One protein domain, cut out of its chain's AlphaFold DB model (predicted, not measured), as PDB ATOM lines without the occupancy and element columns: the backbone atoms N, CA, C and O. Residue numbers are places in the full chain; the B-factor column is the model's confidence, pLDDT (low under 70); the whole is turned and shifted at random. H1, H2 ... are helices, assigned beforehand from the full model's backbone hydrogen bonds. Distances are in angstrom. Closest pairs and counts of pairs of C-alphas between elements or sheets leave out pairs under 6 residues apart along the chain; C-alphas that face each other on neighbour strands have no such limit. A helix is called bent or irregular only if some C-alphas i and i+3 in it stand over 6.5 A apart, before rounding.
ATOM      1  N   LYS A 135      44.035 -35.842 -32.612       83.06
ATOM      2  CA  LYS A 135      44.744 -34.621 -33.035       83.06
ATOM      3  C   LYS A 135      44.264 -33.397 -32.270       83.06
ATOM      4  O   LYS A 135      45.076 -32.586 -31.837       83.06
ATOM      5  N   SER A 136      42.951 -33.286 -32.081       84.94
ATOM      6  CA  SER A 136      42.358 -32.242 -31.252       84.94
ATOM      7  C   SER A 136      42.723 -32.422 -29.779       84.94
ATOM      8  O   SER A 136      42.980 -31.429 -29.101       84.94
ATOM      9  N   LEU A 137      42.767 -33.664 -29.276       85.50
ATOM     10  CA  LEU A 137      43.084 -33.961 -27.877       85.50
ATOM     11  C   LEU A 137      44.551 -33.696 -27.521       85.50
ATOM     12  O   LEU A 137      44.802 -33.182 -26.441       85.50
ATOM     13  N   PHE A 138      45.498 -33.995 -28.406       85.25
ATOM     14  CA  PHE A 138      46.932 -33.820 -28.153       85.25
ATOM     15  C   PHE A 138      47.550 -32.891 -29.214       85.25
ATOM     16  O   PHE A 138      48.325 -33.343 -30.063       85.25
ATOM     17  N   PRO A 139      47.206 -31.589 -29.213       81.06
ATOM     18  CA  PRO A 139      47.561 -30.675 -30.303       81.06
ATOM     19  C   PRO A 139      49.077 -30.533 -30.495       81.06
ATOM     20  O   PRO A 139      49.557 -30.459 -31.625       81.06
ATOM     21  N   HIS A 140      49.845 -30.576 -29.406       81.19
ATOM     22  CA  HIS A 140      51.306 -30.493 -29.420       81.19
ATOM     23  C   HIS A 140      51.995 -31.783 -29.902       81.19
ATOM     24  O   HIS A 140      53.174 -31.770 -30.249       81.19
ATOM     25  N   HIS A 141      51.249 -32.887 -30.009       77.44
ATOM     26  CA  HIS A 141      51.741 -34.191 -30.455       77.44
ATOM     27  C   HIS A 141      51.217 -34.585 -31.845       77.44
ATOM     28  O   HIS A 141      51.282 -35.756 -32.217       77.44
ATOM     29  N   ALA A 142      50.701 -33.642 -32.641       77.56
ATOM     30  CA  ALA A 142      50.049 -33.936 -33.923       77.56
ATOM     31  C   ALA A 142      50.909 -34.781 -34.893       77.56
ATOM     32  O   ALA A 142      50.388 -35.697 -35.537       77.56
ATOM     33  N   ASN A 143      52.223 -34.528 -34.958       76.38
ATOM     34  CA  ASN A 143      53.157 -35.294 -35.794       76.38
ATOM     35  C   ASN A 143      53.352 -36.726 -35.274       76.38
ATOM     36  O   ASN A 143      53.272 -37.684 -36.044       76.38
ATOM     37  N   THR A 144      53.547 -36.885 -33.963       77.94
ATOM     38  CA  THR A 144      53.656 -38.195 -33.304       77.94
ATOM     39  C   THR A 144      52.378 -39.001 -33.483       77.94
ATOM     40  O   THR A 144      52.430 -40.175 -33.830       77.94
ATOM     41  N   ILE A 145      51.214 -38.367 -33.338       80.75
ATOM     42  CA  ILE A 145      49.918 -39.004 -33.570       80.75
ATOM     43  C   ILE A 145      49.844 -39.565 -34.983       80.75
ATOM     44  O   ILE A 145      49.414 -40.698 -35.152       80.75
ATOM     45  N   GLN A 146      50.288 -38.822 -35.999       78.31
ATOM     46  CA  GLN A 146      50.278 -39.325 -37.372       78.31
ATOM     47  C   GLN A 146      51.152 -40.578 -37.541       78.31
ATOM     48  O   GLN A 146      50.754 -41.503 -38.247       78.31
ATOM     49  N   GLN A 147      52.300 -40.638 -36.861       76.56
ATOM     50  CA  GLN A 147      53.167 -41.821 -36.852       76.56
ATOM     51  C   GLN A 147      52.579 -42.986 -36.047       76.56
ATOM     52  O   GLN A 147      52.746 -44.139 -36.420       76.56
ATOM     53  N   VAL A 148      51.887 -42.708 -34.946       80.88
ATOM     54  CA  VAL A 148      51.231 -43.728 -34.120       80.88
ATOM     55  C   VAL A 148      50.014 -44.313 -34.842       80.88
ATOM     56  O   VAL A 148      49.811 -45.527 -34.821       80.88
ATOM     57  N   VAL A 149      49.222 -43.469 -35.514       79.38
ATOM     58  CA  VAL A 149      48.046 -43.858 -36.313       79.38
ATOM     59  C   VAL A 149      48.437 -44.799 -37.449       79.38
ATOM     60  O   VAL A 149      47.673 -45.708 -37.755       79.38
ATOM     61  N   SER A 150      49.602 -44.595 -38.073       80.81
ATOM     62  CA  SER A 150      50.050 -45.435 -39.187       80.81
ATOM     63  C   SER A 150      50.569 -46.810 -38.756       80.81
ATOM     64  O   SER A 150      50.691 -47.690 -39.604       80.81
ATOM     65  N   LYS A 151      50.858 -47.005 -37.462       84.94
ATOM     66  CA  LYS A 151      51.335 -48.260 -36.856       84.94
ATOM     67  C   LYS A 151      50.166 -49.100 -36.314       84.94
ATOM     68  O   LYS A 151      49.003 -48.866 -36.628       84.94
ATOM     69  N   CYS A 152      50.482 -50.106 -35.502       87.38
ATOM     70  CA  CYS A 152      49.519 -50.996 -34.863       87.38
ATOM     71  C   CYS A 152      48.470 -50.247 -34.027       87.38
ATOM     72  O   CYS A 152      48.789 -49.317 -33.279       87.38
ATOM     73  N   GLU A 153      47.220 -50.705 -34.110       85.38
ATOM     74  CA  GLU A 153      46.109 -50.207 -33.291       85.38
ATOM     75  C   GLU A 153      45.955 -50.937 -31.947       85.38
ATOM     76  O   GLU A 153      45.268 -50.443 -31.052       85.38
ATOM     77  N   HIS A 154      46.598 -52.095 -31.782       90.50
ATOM     78  CA  HIS A 154      46.538 -52.894 -30.561       90.50
ATOM     79  C   HIS A 154      47.574 -52.426 -29.540       90.50
ATOM     80  O   HIS A 154      48.741 -52.236 -29.871       90.50
ATOM     81  N   ALA A 155      47.149 -52.315 -28.285       92.38
ATOM     82  CA  ALA A 155      47.997 -51.991 -27.145       92.38
ATOM     83  C   ALA A 155      47.784 -53.000 -26.007       92.38
ATOM     84  O   ALA A 155      46.819 -53.763 -26.008       92.38
ATOM     85  N   ASP A 156      48.706 -53.024 -25.053       94.75
ATOM     86  CA  ASP A 156      48.732 -53.973 -23.950       94.75
ATOM     87  C   ASP A 156      47.484 -53.847 -23.067       94.75
ATOM     88  O   ASP A 156      47.202 -52.799 -22.479       94.75
ATOM     89  N   SER A 157      46.724 -54.939 -22.960       94.31
ATOM     90  CA  SER A 157      45.455 -54.955 -22.239       94.31
ATOM     91  C   SER A 157      45.615 -54.695 -20.741       94.31
ATOM     92  O   SER A 157      44.719 -54.104 -20.137       94.31
ATOM     93  N   GLN A 158      46.725 -55.121 -20.121       93.81
ATOM     94  CA  GLN A 158      46.972 -54.848 -18.704       93.81
ATOM     95  C   GLN A 158      47.265 -53.360 -18.501       93.81
ATOM     96  O   GLN A 158      46.683 -52.750 -17.604       93.81
ATOM     97  N   ALA A 159      48.086 -52.753 -19.363       94.56
ATOM     98  CA  ALA A 159      48.366 -51.316 -19.321       94.56
ATOM     99  C   ALA A 159      47.093 -50.472 -19.531       94.56
ATOM    100  O   ALA A 159      46.819 -49.551 -18.753       94.56
ATOM    101  N   ILE A 160      46.267 -50.841 -20.520       94.19
ATOM    102  CA  ILE A 160      44.944 -50.243 -20.762       94.19
ATOM    103  C   ILE A 160      44.075 -50.356 -19.509       94.19
ATOM    104  O   ILE A 160      43.540 -49.353 -19.036       94.19
ATOM    105  N   GLN A 161      43.939 -51.558 -18.940       92.62
ATOM    106  CA  GLN A 161      43.084 -51.788 -17.776       92.62
ATOM    107  C   GLN A 161      43.560 -50.994 -16.555       92.62
ATOM    108  O   GLN A 161      42.735 -50.396 -15.856       92.62
ATOM    109  N   GLN A 162      44.868 -50.959 -16.300       92.94
ATOM    110  CA  GLN A 162      45.457 -50.204 -15.197       92.94
ATOM    111  C   GLN A 162      45.146 -48.711 -15.331       92.94
ATOM    112  O   GLN A 162      44.611 -48.107 -14.396       92.94
ATOM    113  N   LEU A 163      45.437 -48.108 -16.488       95.06
ATOM    114  CA  LEU A 163      45.198 -46.683 -16.711       95.06
ATOM    115  C   LEU A 163      43.702 -46.348 -16.717       95.06
ATOM    116  O   LEU A 163      43.301 -45.362 -16.105       95.06
ATOM    117  N   ALA A 164      42.863 -47.187 -17.329       94.06
ATOM    118  CA  ALA A 164      41.418 -46.967 -17.389       94.06
ATOM    119  C   ALA A 164      40.791 -47.012 -15.994       94.06
ATOM    120  O   ALA A 164      39.918 -46.203 -15.682       94.06
ATOM    121  N   THR A 165      41.273 -47.919 -15.141       92.19
ATOM    122  CA  THR A 165      40.876 -48.000 -13.732       92.19
ATOM    123  C   THR A 165      41.267 -46.727 -12.982       92.19
ATOM    124  O   THR A 165      40.437 -46.149 -12.287       92.19
ATOM    125  N   THR A 166      42.486 -46.221 -13.189       93.12
ATOM    126  CA  THR A 166      42.929 -44.955 -12.584       93.12
ATOM    127  C   THR A 166      42.116 -43.758 -13.067       93.12
ATOM    128  O   THR A 166      41.726 -42.935 -12.246       93.12
ATOM    129  N   LEU A 167      41.788 -43.672 -14.359       94.81
ATOM    130  CA  LEU A 167      40.916 -42.616 -14.880       94.81
ATOM    131  C   LEU A 167      39.525 -42.658 -14.241       94.81
ATOM    132  O   LEU A 167      39.007 -41.620 -13.836       94.81
ATOM    133  N   VAL A 168      38.926 -43.848 -14.126       93.62
ATOM    134  CA  VAL A 168      37.625 -44.041 -13.466       93.62
ATOM    135  C   VAL A 168      37.684 -43.599 -12.009       93.62
ATOM    136  O   VAL A 168      36.802 -42.874 -11.559       93.62
ATOM    137  N   GLU A 169      38.729 -43.992 -11.284       91.00
ATOM    138  CA  GLU A 169      38.906 -43.640  -9.876       91.00
ATOM    139  C   GLU A 169      39.100 -42.142  -9.676       91.00
ATOM    140  O   GLU A 169      38.437 -41.558  -8.822       91.00
ATOM    141  N   VAL A 170      39.950 -41.504 -10.486       92.12
ATOM    142  CA  VAL A 170      40.179 -40.055 -10.427       92.12
ATOM    143  C   VAL A 170      38.899 -39.297 -10.749       92.12
ATOM    144  O   VAL A 170      38.530 -38.395 -10.002       92.12
ATOM    145  N   VAL A 171      38.174 -39.675 -11.808       93.31
ATOM    146  CA  VAL A 171      36.903 -39.021 -12.151       93.31
ATOM    147  C   VAL A 171      35.877 -39.214 -11.038       93.31
ATOM    148  O   VAL A 171      35.293 -38.228 -10.597       93.31
ATOM    149  N   ALA A 172      35.699 -40.439 -10.532       90.62
ATOM    150  CA  ALA A 172      34.782 -40.709  -9.428       90.62
ATOM    151  C   ALA A 172      35.141 -39.870  -8.194       90.62
ATOM    152  O   ALA A 172      34.274 -39.224  -7.612       90.62
ATOM    153  N   TYR A 173      36.419 -39.810  -7.830       89.00
ATOM    154  CA  TYR A 173      36.887 -39.026  -6.694       89.00
ATOM    155  C   TYR A 173      36.650 -37.524  -6.867       89.00
ATOM    156  O   TYR A 173      36.083 -36.879  -5.987       89.00
ATOM    157  N   LEU A 174      37.025 -36.962  -8.018       90.00
ATOM    158  CA  LEU A 174      36.805 -35.550  -8.326       90.00
ATOM    159  C   LEU A 174      35.312 -35.193  -8.338       90.00
ATOM    160  O   LEU A 174      34.936 -34.115  -7.873       90.00
ATOM    161  N   SER A 175      34.449 -36.095  -8.812       90.00
ATOM    162  CA  SER A 175      32.998 -35.917  -8.722       90.00
ATOM    163  C   SER A 175      32.520 -35.875  -7.269       90.00
ATOM    164  O   SER A 175      31.677 -35.046  -6.938       90.00
ATOM    165  N   LEU A 176      33.095 -36.693  -6.384       85.12
ATOM    166  CA  LEU A 176      32.751 -36.717  -4.958       85.12
ATOM    167  C   LEU A 176      33.242 -35.510  -4.174       85.12
ATOM    168  O   LEU A 176      32.567 -35.081  -3.239       85.12
ATOM    169  N   LEU A 177      34.367 -34.916  -4.572       85.44
ATOM    170  CA  LEU A 177      34.796 -33.644  -3.994       85.44
ATOM    171  C   LEU A 177      33.741 -32.555  -4.225       85.44
ATOM    172  O   LEU A 177      33.470 -31.766  -3.316       85.44
ATOM    173  N   SER A 178      33.136 -32.540  -5.418       84.00
ATOM    174  CA  SER A 178      32.077 -31.603  -5.817       84.00
ATOM    175  C   SER A 178      30.687 -31.981  -5.288       84.00
ATOM    176  O   SER A 178      29.865 -31.102  -5.038       84.00
ATOM    177  N   SER A 179      30.387 -33.271  -5.145       83.88
ATOM    178  CA  SER A 179      29.077 -33.790  -4.728       83.88
ATOM    179  C   SER A 179      29.250 -35.059  -3.870       83.88
ATOM    180  O   SER A 179      29.211 -36.172  -4.391       83.88
ATOM    181  N   PRO A 180      29.430 -34.929  -2.539       79.88
ATOM    182  CA  PRO A 180      29.846 -36.048  -1.677       79.88
ATOM    183  C   PRO A 180      28.838 -37.196  -1.582       79.88
ATOM    184  O   PRO A 180      29.206 -38.364  -1.431       79.88
ATOM    185  N   HIS A 181      27.548 -36.873  -1.666       79.12
ATOM    186  CA  HIS A 181      26.466 -37.828  -1.425       79.12
ATOM    187  C   HIS A 181      25.958 -38.509  -2.697       79.12
ATOM    188  O   HIS A 181      25.350 -39.568  -2.603       79.12
ATOM    189  N   GLN A 182      26.218 -37.943  -3.880       81.25
ATOM    190  CA  GLN A 182      25.666 -38.454  -5.132       81.25
ATOM    191  C   GLN A 182      26.566 -38.130  -6.323       81.25
ATOM    192  O   GLN A 182      27.132 -37.045  -6.421       81.25
ATOM    193  N   LEU A 183      26.648 -39.079  -7.253       85.62
ATOM    194  CA  LEU A 183      27.242 -38.882  -8.568       85.62
ATOM    195  C   LEU A 183      26.240 -38.137  -9.458       85.62
ATOM    196  O   LEU A 183      25.176 -38.670  -9.761       85.62
ATOM    197  N   THR A 184      26.567 -36.897  -9.820       89.50
ATOM    198  CA  THR A 184      25.746 -36.058 -10.704       89.50
ATOM    199  C   THR A 184      26.439 -35.858 -12.045       89.50
ATOM    200  O   THR A 184      27.671 -35.785 -12.104       89.50
ATOM    201  N   ASP A 185      25.668 -35.730 -13.123       89.50
ATOM    202  CA  ASP A 185      26.200 -35.520 -14.475       89.50
ATOM    203  C   ASP A 185      27.048 -34.252 -14.552       89.50
ATOM    204  O   ASP A 185      28.114 -34.257 -15.164       89.50
ATOM    205  N   ALA A 186      26.632 -33.181 -13.873       91.06
ATOM    206  CA  ALA A 186      27.391 -31.940 -13.786       91.06
ATOM    207  C   ALA A 186      28.764 -32.143 -13.121       91.06
ATOM    208  O   ALA A 186      29.783 -31.695 -13.654       91.06
ATOM    209  N   ALA A 187      28.815 -32.843 -11.980       91.31
ATOM    210  CA  ALA A 187      30.070 -33.115 -11.280       91.31
ATOM    211  C   ALA A 187      30.977 -34.070 -12.070       91.31
ATOM    212  O   ALA A 187      32.201 -33.916 -12.042       91.31
ATOM    213  N   MET A 188      30.404 -35.038 -12.792       91.75
ATOM    214  CA  MET A 188      31.148 -35.920 -13.698       91.75
ATOM    215  C   MET A 188      31.725 -35.174 -14.887       91.75
ATOM    216  O   MET A 188      32.895 -35.357 -15.214       91.75
ATOM    217  N   LEU A 189      30.917 -34.341 -15.540       92.00
ATOM    218  CA  LEU A 189      31.328 -33.569 -16.703       92.00
ATOM    219  C   LEU A 189      32.507 -32.658 -16.355       92.00
ATOM    220  O   LEU A 189      33.492 -32.613 -17.089       92.00
ATOM    221  N   GLU A 190      32.446 -32.001 -15.197       92.88
ATOM    222  CA  GLU A 190      33.538 -31.169 -14.695       92.88
ATOM    223  C   GLU A 190      34.782 -31.984 -14.308       92.88
ATOM    224  O   GLU A 190      35.902 -31.611 -14.654       92.88
ATOM    225  N   ALA A 191      34.608 -33.128 -13.637       94.12
ATOM    226  CA  ALA A 191      35.713 -34.024 -13.299       94.12
ATOM    227  C   ALA A 191      36.437 -34.539 -14.552       94.12
ATOM    228  O   ALA A 191      37.665 -34.487 -14.627       94.12
ATOM    229  N   LYS A 192      35.682 -34.983 -15.562       93.94
ATOM    230  CA  LYS A 192      36.235 -35.389 -16.855       93.94
ATOM    231  C   LYS A 192      36.943 -34.234 -17.547       93.94
ATOM    232  O   LYS A 192      38.049 -34.435 -18.026       93.94
ATOM    233  N   ARG A 193      36.359 -33.032 -17.578       94.12
ATOM    234  CA  ARG A 193      36.994 -31.862 -18.202       94.12
ATOM    235  C   ARG A 193      38.384 -31.611 -17.620       94.12
ATOM    236  O   ARG A 193      39.330 -31.532 -18.388       94.12
ATOM    237  N   LYS A 194      38.538 -31.618 -16.292       94.50
ATOM    238  CA  LYS A 194      39.855 -31.476 -15.638       94.50
ATOM    239  C   LYS A 194      40.853 -32.557 -16.041       94.50
ATOM    240  O   LYS A 194      42.015 -32.251 -16.271       94.50
ATOM    241  N   VAL A 195      40.406 -33.810 -16.128       94.88
ATOM    242  CA  VAL A 195      41.255 -34.920 -16.589       94.88
ATOM    243  C   VAL A 195      41.694 -34.694 -18.033       94.88
ATOM    244  O   VAL A 195      42.869 -34.838 -18.336       94.88
ATOM    245  N   TYR A 196      40.780 -34.305 -18.918       93.12
ATOM    246  CA  TYR A 196      41.101 -34.046 -20.319       93.12
ATOM    247  C   TYR A 196      42.017 -32.829 -20.496       93.12
ATOM    248  O   TYR A 196      42.913 -32.889 -21.324       93.12
ATOM    249  N   GLU A 197      41.844 -31.764 -19.710       92.31
ATOM    250  CA  GLU A 197      42.764 -30.618 -19.711       92.31
ATOM    251  C   GLU A 197      44.162 -31.004 -19.221       92.31
ATOM    252  O   GLU A 197      45.146 -30.605 -19.831       92.31
ATOM    253  N   LEU A 198      44.266 -31.846 -18.185       93.31
ATOM    254  CA  LEU A 198      45.557 -32.391 -17.763       93.31
ATOM    255  C   LEU A 198      46.222 -33.157 -18.914       93.31
ATOM    256  O   LEU A 198      47.388 -32.936 -19.196       93.31
ATOM    257  N   LEU A 199      45.478 -34.015 -19.617       90.75
ATOM    258  CA  LEU A 199      46.006 -34.796 -20.745       90.75
ATOM    259  C   LEU A 199      46.423 -33.943 -21.958       90.75
ATOM    260  O   LEU A 199      47.110 -34.456 -22.837       90.75
ATOM    261  N   ARG A 200      45.992 -32.679 -22.033       88.50
ATOM    262  CA  ARG A 200      46.407 -31.719 -23.071       88.50
ATOM    263  C   ARG A 200      47.710 -31.005 -22.732       88.50
ATOM    264  O   ARG A 200      48.296 -30.407 -23.628       88.50
ATOM    265  N   ASP A 201      48.115 -31.017 -21.466       85.38
ATOM    266  CA  ASP A 201      49.316 -30.339 -20.989       85.38
ATOM    267  C   ASP A 201      50.564 -31.157 -21.350       85.38
ATOM    268  O   ASP A 201      50.734 -32.294 -20.900       85.38
ATOM    269  N   ASP A 202      51.459 -30.558 -22.135       75.00
ATOM    270  CA  ASP A 202      52.707 -31.165 -22.618       75.00
ATOM    271  C   ASP A 202      53.598 -31.713 -21.504       75.00
ATOM    272  O   ASP A 202      54.319 -32.691 -21.700       75.00
ATOM    273  N   SER A 203      53.550 -31.114 -20.313       77.81
ATOM    274  CA  SER A 203      54.347 -31.572 -19.172       77.81
ATOM    275  C   SER A 203      53.907 -32.944 -18.642       77.81
ATOM    276  O   SER A 203      54.666 -33.619 -17.940       77.81
ATOM    277  N   THR A 204      52.695 -33.385 -18.989       80.00
ATOM    278  CA  THR A 204      52.089 -34.621 -18.475       80.00
ATOM    279  C   THR A 204      52.385 -35.840 -19.343       80.00
ATOM    280  O   THR A 204      52.464 -36.957 -18.819       80.00
ATOM    281  N   LEU A 205      52.602 -35.631 -20.645       76.25
ATOM    282  CA  LEU A 205      52.885 -36.664 -21.638       76.25
ATOM    283  C   LEU A 205      54.349 -36.559 -22.094       76.25
ATOM    284  O   LEU A 205      54.651 -35.875 -23.072       76.25
ATOM    285  N   PRO A 206      55.290 -37.238 -21.411       63.56
ATOM    286  CA  PRO A 206      56.700 -37.167 -21.769       63.56
ATOM    287  C   PRO A 206      56.934 -37.801 -23.150       63.56
ATOM    288  O   PRO A 206      56.931 -39.024 -23.292       63.56
ATOM    289  N   TYR A 207      57.148 -36.966 -24.169       60.25
ATOM    290  CA  TYR A 207      57.519 -37.394 -25.519       60.25
ATOM    291  C   TYR A 207      59.037 -37.324 -25.750       60.25
ATOM    292  O   TYR A 207      59.773 -36.606 -25.070       60.25
ATOM    293  N   ARG A 208      59.520 -38.083 -26.738       54.09
ATOM    294  CA  ARG A 208      60.920 -38.113 -27.165       54.09
ATOM    295  C   ARG A 208      61.241 -36.892 -28.033       54.09
ATOM    296  O   ARG A 208      60.962 -36.896 -29.226       54.09
ATOM    297  N   THR A 209      61.877 -35.863 -27.480       50.25
ATOM    298  CA  THR A 209      62.466 -34.806 -28.317       50.25
ATOM    299  C   THR A 209      63.681 -35.350 -29.074       50.25
ATOM    300  O   THR A 209      64.532 -36.028 -28.499       50.25
ATOM    301  N   SER A 218      63.980 -44.159 -20.346       70.75
ATOM    302  CA  SER A 218      62.778 -44.420 -19.561       70.75
ATOM    303  C   SER A 218      61.920 -45.398 -20.352       70.75
ATOM    304  O   SER A 218      61.555 -45.119 -21.494       70.75
ATOM    305  N   SER A 219      61.654 -46.572 -19.775       86.62
ATOM    306  CA  SER A 219      60.744 -47.548 -20.377       86.62
ATOM    307  C   SER A 219      59.354 -46.937 -20.539       86.62
ATOM    308  O   SER A 219      58.978 -46.013 -19.807       86.62
ATOM    309  N   SER A 220      58.548 -47.457 -21.457       88.12
ATOM    310  CA  SER A 220      57.192 -46.938 -21.651       88.12
ATOM    311  C   SER A 220      56.333 -47.168 -20.411       88.12
ATOM    312  O   SER A 220      55.487 -46.340 -20.082       88.12
ATOM    313  N   HIS A 221      56.617 -48.227 -19.647       89.06
ATOM    314  CA  HIS A 221      56.057 -48.435 -18.313       89.06
ATOM    315  C   HIS A 221      56.376 -47.292 -17.333       89.06
ATOM    316  O   HIS A 221      55.499 -46.886 -16.572       89.06
ATOM    317  N   ALA A 222      57.588 -46.727 -17.356       89.06
ATOM    318  CA  ALA A 222      57.930 -45.577 -16.513       89.06
ATOM    319  C   ALA A 222      57.165 -44.311 -16.937       89.06
ATOM    320  O   ALA A 222      56.703 -43.552 -16.086       89.06
ATOM    321  N   ARG A 223      56.976 -44.106 -18.248       89.94
ATOM    322  CA  ARG A 223      56.155 -43.005 -18.786       89.94
ATOM    323  C   ARG A 223      54.677 -43.166 -18.422       89.94
ATOM    324  O   ARG A 223      54.026 -42.195 -18.044       89.94
ATOM    325  N   LEU A 224      54.163 -44.395 -18.475       92.12
ATOM    326  CA  LEU A 224      52.817 -44.731 -18.014       92.12
ATOM    327  C   LEU A 224      52.642 -44.431 -16.525       92.12
ATOM    328  O   LEU A 224      51.650 -43.815 -16.142       92.12
ATOM    329  N   GLU A 225      53.601 -44.821 -15.688       91.62
ATOM    330  CA  GLU A 225      53.524 -44.544 -14.253       91.62
ATOM    331  C   GLU A 225      53.631 -43.045 -13.949       91.62
ATOM    332  O   GLU A 225      52.916 -42.545 -13.084       91.62
ATOM    333  N   HIS A 226      54.428 -42.292 -14.715       90.88
ATOM    334  CA  HIS A 226      54.444 -40.831 -14.633       90.88
ATOM    335  C   HIS A 226      53.061 -40.226 -14.914       90.88
ATOM    336  O   HIS A 226      52.575 -39.411 -14.129       90.88
ATOM    337  N   LEU A 227      52.386 -40.665 -15.982       93.19
ATOM    338  CA  LEU A 227      51.031 -40.208 -16.298       93.19
ATOM    339  C   LEU A 227      50.029 -40.583 -15.193       93.19
ATOM    340  O   LEU A 227      49.198 -39.767 -14.790       93.19
ATOM    341  N   ARG A 228      50.109 -41.812 -14.672       93.69
ATOM    342  CA  ARG A 228      49.266 -42.260 -13.553       93.69
ATOM    343  C   ARG A 228      49.477 -41.380 -12.328       93.69
ATOM    344  O   ARG A 228      48.498 -40.944 -11.726       93.69
ATOM    345  N   LYS A 229      50.730 -41.066 -12.001       91.88
ATOM    346  CA  LYS A 229      51.080 -40.156 -10.912       91.88
ATOM    347  C   LYS A 229      50.534 -38.745 -11.150       91.88
ATOM    348  O   LYS A 229      49.937 -38.190 -10.240       91.88
ATOM    349  N   ALA A 230      50.631 -38.199 -12.361       94.38
ATOM    350  CA  ALA A 230      50.051 -36.892 -12.683       94.38
ATOM    351  C   ALA A 230      48.523 -36.861 -12.469       94.38
ATOM    352  O   ALA A 230      47.985 -35.912 -11.900       94.38
ATOM    353  N   LEU A 231      47.816 -37.931 -12.852       94.31
ATOM    354  CA  LEU A 231      46.375 -38.084 -12.606       94.31
ATOM    355  C   LEU A 231      46.044 -38.155 -11.104       94.31
ATOM    356  O   LEU A 231      45.057 -37.574 -10.647       94.31
ATOM    357  N   VAL A 232      46.876 -38.850 -10.326       91.56
ATOM    358  CA  VAL A 232      46.792 -38.891  -8.859       91.56
ATOM    359  C   VAL A 232      47.027 -37.509  -8.248       91.56
ATOM    360  O   VAL A 232      46.269 -37.072  -7.378       91.56
ATOM    361  N   ASP A 233      48.048 -36.802  -8.715       91.62
ATOM    362  CA  ASP A 233      48.430 -35.489  -8.210       91.62
ATOM    363  C   ASP A 233      47.366 -34.432  -8.533       91.62
ATOM    364  O   ASP A 233      47.093 -33.573  -7.691       91.62
ATOM    365  N   LEU A 234      46.667 -34.546  -9.670       93.19
ATOM    366  CA  LEU A 234      45.469 -33.752  -9.970       93.19
ATOM    367  C   LEU A 234      44.394 -33.935  -8.886       93.19
ATOM    368  O   LEU A 234      43.884 -32.951  -8.345       93.19
ATOM    369  N   ALA A 235      44.068 -35.183  -8.537       90.19
ATOM    370  CA  ALA A 235      43.077 -35.485  -7.504       90.19
ATOM    371  C   ALA A 235      43.489 -34.924  -6.130       90.19
ATOM    372  O   ALA A 235      42.679 -34.292  -5.444       90.19
ATOM    373  N   ASN A 236      44.759 -35.087  -5.754       87.75
ATOM    374  CA  ASN A 236      45.308 -34.557  -4.505       87.75
ATOM    375  C   ASN A 236      45.308 -33.021  -4.475       87.75
ATOM    376  O   ASN A 236      44.978 -32.411  -3.455       87.75
ATOM    377  N   THR A 237      45.630 -32.379  -5.596       90.25
ATOM    378  CA  THR A 237      45.630 -30.917  -5.720       90.25
ATOM    379  C   THR A 237      44.218 -30.354  -5.576       90.25
ATOM    380  O   THR A 237      44.012 -29.386  -4.844       90.25
ATOM    381  N   GLU A 238      43.222 -30.976  -6.212       89.00
ATOM    382  CA  GLU A 238      41.816 -30.585  -6.056       89.00
ATOM    383  C   GLU A 238      41.322 -30.787  -4.621       89.00
ATOM    384  O   GLU A 238      40.682 -29.889  -4.073       89.00
ATOM    385  N   ARG A 239      41.677 -31.903  -3.973       85.50
ATOM    386  CA  ARG A 239      41.341 -32.177  -2.564       85.50
ATOM    387  C   ARG A 239      41.815 -31.069  -1.622       85.50
ATOM    388  O   ARG A 239      41.122 -30.734  -0.660       85.50
ATOM    389  N   ASN A 240      42.991 -30.501  -1.884       83.69
ATOM    390  CA  ASN A 240      43.606 -29.489  -1.025       83.69
ATOM    391  C   ASN A 240      43.005 -28.084  -1.198       83.69
ATOM    392  O   ASN A 240      43.329 -27.184  -0.422       83.69
ATOM    393  N   LYS A 241      42.101 -27.872  -2.164       86.38
ATOM    394  CA  LYS A 241      41.441 -26.573  -2.350       86.38
ATOM    395  C   LYS A 241      40.480 -26.265  -1.186       86.38
ATOM    396  O   LYS A 241      39.756 -27.151  -0.727       86.38
ATOM    397  N   PRO A 242      40.382 -24.994  -0.746       75.69
ATOM    398  CA  PRO A 242      39.611 -24.602   0.445       75.69
ATOM    399  C   PRO A 242      38.110 -24.920   0.344       75.69
ATOM    400  O   PRO A 242      37.459 -25.189   1.349       75.69
ATOM    401  N   LYS A 243      37.563 -24.973  -0.874       78.62
ATOM    402  CA  LYS A 243      36.166 -25.350  -1.141       78.62
ATOM    403  C   LYS A 243      35.820 -26.816  -0.820       78.62
ATOM    404  O   LYS A 243      34.641 -27.139  -0.751       78.62
ATOM    405  N   HIS A 244      36.812 -27.689  -0.611       72.06
ATOM    406  CA  HIS A 244      36.617 -29.127  -0.365       72.06
ATOM    407  C   HIS A 244      37.028 -29.568   1.053       72.06
ATOM    408  O   HIS A 244      37.152 -30.758   1.333       72.06
ATOM    409  N   VAL A 245      37.220 -28.623   1.985       61.25
ATOM    410  CA  VAL A 245      37.662 -28.905   3.368       61.25
ATOM    411  C   VAL A 245      36.709 -29.852   4.112       61.25
ATOM    412  O   VAL A 245      37.172 -30.664   4.910       61.25
ATOM    413  N   LEU A 246      35.406 -29.798   3.812       55.75
ATOM    414  CA  LEU A 246      34.372 -30.631   4.441       55.75
ATOM    415  C   LEU A 246      34.147 -31.991   3.747       55.75
ATOM    416  O   LEU A 246      33.514 -32.861   4.335       55.75
ATOM    417  N   SER A 247      34.668 -32.206   2.531       61.09
ATOM    418  CA  SER A 247      34.452 -33.420   1.717       61.09
ATOM    419  C   SER A 247      35.706 -34.296   1.568       61.09
ATOM    420  O   SER A 247      35.868 -35.016   0.582       61.09
ATOM    421  N   ARG A 248      36.613 -34.258   2.555       64.25
ATOM    422  CA  ARG A 248      37.903 -34.969   2.523       64.25
ATOM    423  C   ARG A 248      37.745 -36.481   2.696       64.25
ATOM    424  O   ARG A 248      37.934 -37.020   3.780       64.25
ATOM    425  N   ILE A 249      37.471 -37.165   1.594       59.56
ATOM    426  CA  ILE A 249      37.641 -38.613   1.461       59.56
ATOM    427  C   ILE A 249      39.127 -38.887   1.161       59.56
ATOM    428  O   ILE A 249      39.738 -38.165   0.365       59.56
ATOM    429  N   ASP A 250      39.732 -39.898   1.792       63.31
ATOM    430  CA  ASP A 250      41.080 -40.357   1.429       63.31
ATOM    431  C   ASP A 250      41.025 -41.167   0.132       63.31
ATOM    432  O   ASP A 250      40.450 -42.254   0.095       63.31
ATOM    433  N   PHE A 251      41.624 -40.627  -0.932       67.56
ATOM    434  CA  PHE A 251      41.496 -41.148  -2.294       67.56
ATOM    435  C   PHE A 251      42.035 -42.584  -2.456       67.56
ATOM    436  O   PHE A 251      41.361 -43.426  -3.046       67.56
ATOM    437  N   PHE A 252      43.214 -42.886  -1.892       67.75
ATOM    438  CA  PHE A 252      43.882 -44.188  -2.071       67.75
ATOM    439  C   PHE A 252      43.944 -45.075  -0.826       67.75
ATOM    440  O   PHE A 252      44.009 -46.292  -0.968       67.75
ATOM    441  N   ALA A 253      43.900 -44.510   0.383       61.50
ATOM    442  CA  ALA A 253      44.128 -45.287   1.605       61.50
ATOM    443  C   ALA A 253      42.938 -46.195   1.988       61.50
ATOM    444  O   ALA A 253      43.149 -47.303   2.468       61.50
ATOM    445  N   ASN A 254      41.694 -45.769   1.718       61.47
ATOM    446  CA  ASN A 254      40.482 -46.443   2.222       61.47
ATOM    447  C   ASN A 254      39.575 -47.049   1.126       61.47
ATOM    448  O   ASN A 254      38.505 -47.586   1.419       61.47
ATOM    449  N   ARG A 255      40.015 -47.034  -0.142       59.94
ATOM    450  CA  ARG A 255      39.256 -47.482  -1.332       59.94
ATOM    451  C   ARG A 255      38.691 -48.906  -1.235       59.94
ATOM    452  O   ARG A 255      37.618 -49.181  -1.769       59.94
ATOM    453  N   HIS A 256      39.420 -49.835  -0.617       56.09
ATOM    454  CA  HIS A 256      38.983 -51.234  -0.534       56.09
ATOM    455  C   HIS A 256      37.864 -51.454   0.491       56.09
ATOM    456  O   HIS A 256      37.137 -52.442   0.379       56.09
ATOM    457  N   GLN A 257      37.715 -50.536   1.447       62.88
ATOM    458  CA  GLN A 257      36.772 -50.652   2.556       62.88
ATOM    459  C   GLN A 257      35.486 -49.842   2.321       62.88
ATOM    460  O   GLN A 257      34.430 -50.245   2.801       62.88
ATOM    461  N   ASP A 258      35.532 -48.759   1.533       74.44
ATOM    462  CA  ASP A 258      34.341 -47.962   1.215       74.44
ATOM    463  C   ASP A 258      33.512 -48.585   0.072       74.44
ATOM    464  O   ASP A 258      33.800 -48.437  -1.122       74.44
ATOM    465  N   VAL A 259      32.442 -49.286   0.455       80.44
ATOM    466  CA  VAL A 259      31.469 -49.895  -0.469       80.44
ATOM    467  C   VAL A 259      30.830 -48.844  -1.387       80.44
ATOM    468  O   VAL A 259      30.667 -49.107  -2.580       80.44
ATOM    469  N   SER A 260      30.550 -47.640  -0.873       80.50
ATOM    470  CA  SER A 260      29.885 -46.569  -1.627       80.50
ATOM    471  C   SER A 260      30.766 -46.019  -2.751       80.50
ATOM    472  O   SER A 260      30.277 -45.661  -3.822       80.50
ATOM    473  N   PHE A 261      32.084 -45.963  -2.544       83.31
ATOM    474  CA  PHE A 261      33.028 -45.535  -3.577       83.31
ATOM    475  C   PHE A 261      33.131 -46.572  -4.703       83.31
ATOM    476  O   PHE A 261      33.128 -46.227  -5.886       83.31
ATOM    477  N   ARG A 262      33.170 -47.860  -4.342       84.00
ATOM    478  CA  ARG A 262      33.241 -48.966  -5.310       84.00
ATOM    479  C   ARG A 262      31.988 -49.064  -6.173       84.00
ATOM    480  O   ARG A 262      32.099 -49.325  -7.370       84.00
ATOM    481  N   GLU A 263      30.816 -48.867  -5.579       84.88
ATOM    482  CA  GLU A 263      29.543 -48.811  -6.299       84.88
ATOM    483  C   GLU A 263      29.528 -47.648  -7.298       84.88
ATOM    484  O   GLU A 263      29.284 -47.851  -8.482       84.88
ATOM    485  N   ARG A 264      29.975 -46.467  -6.871       84.81
ATOM    486  CA  ARG A 264      30.078 -45.281  -7.730       84.81
ATOM    487  C   ARG A 264      31.054 -45.434  -8.899       84.81
ATOM    488  O   ARG A 264      30.755 -45.012 -10.014       84.81
ATOM    489  N   CYS A 265      32.197 -46.089  -8.688       87.25
ATOM    490  CA  CYS A 265      33.102 -46.441  -9.787       87.25
ATOM    491  C   CYS A 265      32.428 -47.381 -10.801       87.25
ATOM    492  O   CYS A 265      32.637 -47.243 -12.008       87.25
ATOM    493  N   ARG A 266      31.607 -48.328 -10.325       86.69
ATOM    494  CA  ARG A 266      30.841 -49.239 -11.186       86.69
ATOM    495  C   ARG A 266      29.806 -48.477 -12.015       86.69
ATOM    496  O   ARG A 266      29.727 -48.718 -13.216       86.69
ATOM    497  N   ASP A 267      29.082 -47.537 -11.415       85.19
ATOM    498  CA  ASP A 267      28.091 -46.706 -12.113       85.19
ATOM    499  C   ASP A 267      28.731 -45.827 -13.194       85.19
ATOM    500  O   ASP A 267      28.205 -45.695 -14.306       85.19
ATOM    501  N   LEU A 268      29.908 -45.265 -12.895       85.19
ATOM    502  CA  LEU A 268      30.688 -44.504 -13.866       85.19
ATOM    503  C   LEU A 268      31.060 -45.382 -15.070       85.19
ATOM    504  O   LEU A 268      30.856 -44.992 -16.219       85.19
ATOM    505  N   VAL A 269      31.558 -46.591 -14.806       82.75
ATOM    506  CA  VAL A 269      31.915 -47.581 -15.831       82.75
ATOM    507  C   VAL A 269      30.710 -48.013 -16.671       82.75
ATOM    508  O   VAL A 269      30.863 -48.187 -17.882       82.75
ATOM    509  N   ALA A 270      29.545 -48.186 -16.043       79.94
ATOM    510  CA  ALA A 270      28.348 -48.737 -16.668       79.94
ATOM    511  C   ALA A 270      27.612 -47.753 -17.588       79.94
ATOM    512  O   ALA A 270      27.021 -48.191 -18.570       79.94
ATOM    513  N   GLY A 271      27.620 -46.451 -17.281       75.19
ATOM    514  CA  GLY A 271      26.784 -45.486 -18.012       75.19
ATOM    515  C   GLY A 271      27.454 -44.180 -18.413       75.19
ATOM    516  O   GLY A 271      26.921 -43.479 -19.264       75.19
ATOM    517  N   HIS A 272      28.607 -43.838 -17.831       81.38
ATOM    518  CA  HIS A 272      29.076 -42.453 -17.872       81.38
ATOM    519  C   HIS A 272      30.531 -42.284 -18.275       81.38
ATOM    520  O   HIS A 272      30.947 -41.148 -18.413       81.38
ATOM    521  N   PHE A 273      31.325 -43.332 -18.493       87.56
ATOM    522  CA  PHE A 273      32.665 -43.207 -19.085       87.56
ATOM    523  C   PHE A 273      32.988 -44.375 -20.033       87.56
ATOM    524  O   PHE A 273      33.954 -45.118 -19.805       87.56
ATOM    525  N   PRO A 274      32.158 -44.595 -21.067       82.75
ATOM    526  CA  PRO A 274      32.343 -45.692 -22.013       82.75
ATOM    527  C   PRO A 274      33.627 -45.552 -22.851       82.75
ATOM    528  O   PRO A 274      34.296 -46.550 -23.110       82.75
ATOM    529  N   GLU A 275      34.068 -44.328 -23.158       85.62
ATOM    530  CA  GLU A 275      35.230 -44.065 -24.018       85.62
ATOM    531  C   GLU A 275      36.599 -44.296 -23.345       85.62
ATOM    532  O   GLU A 275      37.644 -44.157 -23.986       85.62
ATOM    533  N   ARG A 276      36.628 -44.663 -22.055       90.75
ATOM    534  CA  ARG A 276      37.863 -44.799 -21.257       90.75
ATOM    535  C   ARG A 276      38.874 -45.782 -21.857       90.75
ATOM    536  O   ARG A 276      40.070 -45.510 -21.835       90.75
ATOM    537  N   SER A 277      38.423 -46.915 -22.399       88.31
ATOM    538  CA  SER A 277      39.319 -47.938 -22.959       88.31
ATOM    539  C   SER A 277      39.945 -47.469 -24.274       88.31
ATOM    540  O   SER A 277      41.120 -47.709 -24.521       88.31
ATOM    541  N   THR A 278      39.191 -46.722 -25.085       86.94
ATOM    542  CA  THR A 278      39.695 -46.101 -26.317       86.94
ATOM    543  C   THR A 278      40.715 -45.017 -26.005       86.94
ATOM    544  O   THR A 278      41.808 -45.025 -26.562       86.94
ATOM    545  N   LEU A 279      40.374 -44.106 -25.085       89.56
ATOM    546  CA  LEU A 279      41.264 -43.036 -24.640       89.56
ATOM    547  C   LEU A 279      42.583 -43.608 -24.109       89.56
ATOM    548  O   LEU A 279      43.657 -43.145 -24.478       89.56
ATOM    549  N   THR A 280      42.509 -44.648 -23.278       92.12
ATOM    550  CA  THR A 280      43.708 -45.295 -22.736       92.12
ATOM    551  C   THR A 280      44.508 -46.033 -23.792       92.12
ATOM    552  O   THR A 280      45.721 -45.883 -23.796       92.12
ATOM    553  N   GLY A 281      43.874 -46.728 -24.738       90.56
ATOM    554  CA  GLY A 281      44.575 -47.303 -25.888       90.56
ATOM    555  C   GLY A 281      45.380 -46.257 -26.671       90.56
ATOM    556  O   GLY A 281      46.544 -46.493 -26.990       90.56
ATOM    557  N   TRP A 282      44.807 -45.072 -26.910       88.50
ATOM    558  CA  TRP A 282      45.520 -43.949 -27.533       88.50
ATOM    559  C   TRP A 282      46.695 -43.451 -26.689       88.50
ATOM    560  O   TRP A 282      47.792 -43.288 -27.218       88.50
ATOM    561  N   LEU A 283      46.485 -43.250 -25.386       90.69
ATOM    562  CA  LEU A 283      47.536 -42.806 -24.465       90.69
ATOM    563  C   LEU A 283      48.692 -43.809 -24.397       90.69
ATOM    564  O   LEU A 283      49.843 -43.402 -24.489       90.69
ATOM    565  N   ILE A 284      48.409 -45.112 -24.296       91.62
ATOM    566  CA  ILE A 284      49.448 -46.151 -24.270       91.62
ATOM    567  C   ILE A 284      50.281 -46.116 -25.552       91.62
ATOM    568  O   ILE A 284      51.506 -46.093 -25.473       91.62
ATOM    569  N   ARG A 285      49.638 -46.043 -26.723       89.44
ATOM    570  CA  ARG A 285      50.347 -45.976 -28.009       89.44
ATOM    571  C   ARG A 285      51.196 -44.708 -28.146       89.44
ATOM    572  O   ARG A 285      52.275 -44.765 -28.721       89.44
ATOM    573  N   LEU A 286      50.733 -43.580 -27.603       88.00
ATOM    574  CA  LEU A 286      51.493 -42.327 -27.592       88.00
ATOM    575  C   LEU A 286      52.718 -42.406 -26.668       88.00
ATOM    576  O   LEU A 286      53.804 -41.975 -27.045       88.00
ATOM    577  N   LEU A 287      52.554 -42.967 -25.467       88.31
ATOM    578  CA  LEU A 287      53.632 -43.095 -24.481       88.31
ATOM    579  C   LEU A 287      54.707 -44.098 -24.912       88.31
ATOM    580  O   LEU A 287      55.882 -43.918 -24.585       88.31
ATOM    581  N   ASP A 288      54.305 -45.140 -25.636       88.19
ATOM    582  CA  ASP A 288      55.171 -46.230 -26.082       88.19
ATOM    583  C   ASP A 288      55.814 -45.988 -27.463       88.19
ATOM    584  O   ASP A 288      56.547 -46.833 -27.986       88.19
ATOM    585  N   ASP A 289      55.574 -44.823 -28.077       83.38
ATOM    586  CA  ASP A 289      56.180 -44.487 -29.363       83.38
ATOM    587  C   ASP A 289      57.719 -44.482 -29.272       83.38
ATOM    588  O   ASP A 289      58.343 -43.843 -28.411       83.38
ATOM    589  N   GLY A 290      58.334 -45.253 -30.171       80.19
ATOM    590  CA  GLY A 290      59.780 -45.440 -30.258       80.19
ATOM    591  C   GLY A 290      60.372 -46.527 -29.353       80.19
ATOM    592  O   GLY A 290      61.563 -46.796 -29.505       80.19
ATOM    593  N   ILE A 291      59.590 -47.149 -28.457       85.00
ATOM    594  CA  ILE A 291      60.036 -48.242 -27.566       85.00
ATOM    595  C   ILE A 291      59.326 -49.559 -27.912       85.00
ATOM    596  O   ILE A 291      60.001 -50.576 -28.062       85.00
ATOM    597  N   PHE A 292      58.008 -49.524 -28.130       87.12
ATOM    598  CA  PHE A 292      57.189 -50.665 -28.562       87.12
ATOM    599  C   PHE A 292      57.187 -51.869 -27.600       87.12
ATOM    600  O   PHE A 292      57.224 -53.024 -28.037       87.12
ATOM    601  N   ASP A 293      57.160 -51.618 -26.287       89.44
ATOM    602  CA  ASP A 293      57.058 -52.662 -25.251       89.44
ATOM    603  C   ASP A 293      55.596 -52.963 -24.828       89.44
ATOM    604  O   ASP A 293      55.311 -54.047 -24.296       89.44
ATOM    605  N   MET A 294      54.669 -52.046 -25.137       89.69
ATOM    606  CA  MET A 294      53.231 -52.094 -24.845       89.69
ATOM    607  C   MET A 294      52.344 -52.032 -26.106       89.69
ATOM    608  O   MET A 294      51.139 -52.243 -26.016       89.69
ATOM    609  N   HIS A 295      52.892 -51.751 -27.283       89.94
ATOM    610  CA  HIS A 295      52.269 -51.910 -28.598       89.94
ATOM    611  C   HIS A 295      53.347 -52.278 -29.623       89.94
ATOM    612  O   HIS A 295      54.533 -52.134 -29.353       89.94
ATOM    613  N   CYS A 296      52.977 -52.769 -30.810       89.38
ATOM    614  CA  CYS A 296      53.974 -53.138 -31.821       89.38
ATOM    615  C   CYS A 296      54.158 -52.053 -32.898       89.38
ATOM    616  O   CYS A 296      53.235 -51.317 -33.239       89.38
ATOM    617  N   ASN A 297      55.356 -51.989 -33.489       89.56
ATOM    618  CA  ASN A 297      55.689 -51.040 -34.564       89.56
ATOM    619  C   ASN A 297      55.175 -51.472 -35.955       89.56
ATOM    620  O   ASN A 297      55.433 -50.811 -36.957       89.56
ATOM    621  N   GLN A 298      54.508 -52.622 -36.057       87.31
ATOM    622  CA  GLN A 298      54.088 -53.168 -37.345       87.31
ATOM    623  C   GLN A 298      52.779 -52.537 -37.815       87.31
ATOM    624  O   GLN A 298      51.826 -52.400 -37.046       87.31
ATOM    625  N   THR A 299      52.713 -52.222 -39.104       85.69
ATOM    626  CA  THR A 299      51.465 -51.856 -39.774       85.69
ATOM    627  C   THR A 299      50.693 -53.133 -40.120       85.69
ATOM    628  O   THR A 299      51.292 -54.139 -40.497       85.69
ATOM    629  N   ASN A 300      49.367 -53.131 -39.959       80.81
ATOM    630  CA  ASN A 300      48.491 -54.257 -40.331       80.81
ATOM    631  C   ASN A 300      48.878 -55.631 -39.740       80.81
ATOM    632  O   ASN A 300      48.643 -56.665 -40.359       80.81
ATOM    633  N   CYS A 301      49.445 -55.667 -38.532       87.50
ATOM    634  CA  CYS A 301      49.808 -56.917 -37.853       87.50
ATOM    635  C   CYS A 301      48.603 -57.801 -37.478       87.50
ATOM    636  O   CYS A 301      48.783 -58.983 -37.204       87.50
ATOM    637  N   GLY A 302      47.382 -57.261 -37.464       86.56
ATOM    638  CA  GLY A 302      46.151 -58.027 -37.260       86.56
ATOM    639  C   GLY A 302      46.200 -58.965 -36.048       86.56
ATOM    640  O   GLY A 302      46.705 -58.621 -34.978       86.56
ATOM    641  N   ASN A 303      45.696 -60.185 -36.228       87.81
ATOM    642  CA  ASN A 303      45.597 -61.186 -35.166       87.81
ATOM    643  C   ASN A 303      46.915 -61.907 -34.834       87.81
ATOM    644  O   ASN A 303      46.912 -62.722 -33.921       87.81
ATOM    645  N   VAL A 304      48.023 -61.640 -35.533       89.50
ATOM    646  CA  VAL A 304      49.347 -62.170 -35.145       89.50
ATOM    647  C   VAL A 304      50.075 -61.242 -34.169       89.50
ATOM    648  O   VAL A 304      51.145 -61.575 -33.663       89.50
ATOM    649  N   CYS A 305      49.501 -60.071 -33.884       92.19
ATOM    650  CA  CYS A 305      50.052 -59.131 -32.922       92.19
ATOM    651  C   CYS A 305      50.001 -59.701 -31.489       92.19
ATOM    652  O   CYS A 305      48.916 -60.049 -31.020       92.19
ATOM    653  N   PRO A 306      51.113 -59.680 -30.724       93.06
ATOM    654  CA  PRO A 306      51.115 -60.080 -29.311       93.06
ATOM    655  C   PRO A 306      50.129 -59.285 -28.439       93.06
ATOM    656  O   PRO A 306      49.674 -59.765 -27.401       93.06
ATOM    657  N   PHE A 307      49.789 -58.067 -28.864       94.38
ATOM    658  CA  PHE A 307      48.857 -57.176 -28.175       94.38
ATOM    659  C   PHE A 307      47.410 -57.304 -28.671       94.38
ATOM    660  O   PHE A 307      46.518 -56.667 -28.106       94.38
ATOM    661  N   PHE A 308      47.154 -58.132 -29.692       92.94
ATOM    662  CA  PHE A 308      45.807 -58.401 -30.192       92.94
ATOM    663  C   PHE A 308      44.919 -58.914 -29.059       92.94
ATOM    664  O   PHE A 308      45.310 -59.809 -28.306       92.94
TER     665      PHE A 308
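This is residues 135 to 209 and 218 to 308 of the 490 residues of the protein "Hypothetical protein" of Amphora coffeiformis (UniProt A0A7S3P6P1). What shape do these atoms make? Two long helices, H2 and H4, run side by side the same way as the core, with H3 and H6 crossing the same side of this pair toward opposite ends. H5 crosses H2 on the side away from H4, and H1 packs on H6 beyond the pair. What is it made of, and how large is it? The printed part has 166 residues with six named helices, H1 to H6 in order, and no named strand: an all-helix domain. It is compact, with a radius of gyration of the C-alphas of 16.8 A, yet elongated, spanning 51 by 31 by 26 A.

Where do the first helices lie? H1 is residues 139 to 149, from C-alpha 139 at (47.561, -30.675, -30.303); it is irregular, with C-alphas 140 and 143 8.2 A apart. H2, residues 157 to 178, is 31.5 A long, and H3, residues 185 to 200, is 22.3 A. What follows? H4, residues 220 to 239, is 28.9 A long. H5, residues 259 to 272, is 19.1 A, and is neither bent nor irregular, but only just: C-alphas 269 and 272 are 6.2 A apart. H6, residues 276 to 287, is 16.2 A and ends with C-alpha 287 at (53.632, -43.095, -24.481).

What touches the hub, H2? H4 touches it at a shallow tilt of 8 degrees, the same way, the closest C-alphas being those of Val 170 and Ala 235, 6.2 A apart. H3 touches it at a steep tilt of 53 degrees, opposite ways, closest at Ser 175 and Ala 187, C-alphas 4.8 A apart; H6 touches residues 159 to 168 alone at a steep tilt of 62 degrees, closest at Ile 160 and Thr 280, C-alphas 5.5 A apart. H5 touches residues 168 to 172 alone, only just about perpendicular at 72 degrees, closest at Ala 172 and Cys 265, C-alphas 6.0 A apart. Where does H1 stand? It touches residues 285 to 286 of H6 alone, about perpendicular at 90 degrees, closest at Val 148 and Arg 285, C-alphas 6.6 A apart. H1 and H4 are apart. How complete are the helix backbones? In H2, H3, H4, H5 and H6 every O i to N i+4 pair is within hydrogen-bond range; in H1, 5 of 7 are.

How far does it reach? The two C-alphas farthest apart, those of Leu 246 and Val 304, are 52.8 A apart. Where is it cut or loosely linked? Residues 210 to 217 are not printed, and C-alphas 209 and 218 are 13.0 A apart across the cut; H4 to H5 is a long link of 19 residues. Where is confidence low? The pLDDT is under 70 at residues 206 to 209 and 245 to 257, against a mean of 84.5 of the printed part.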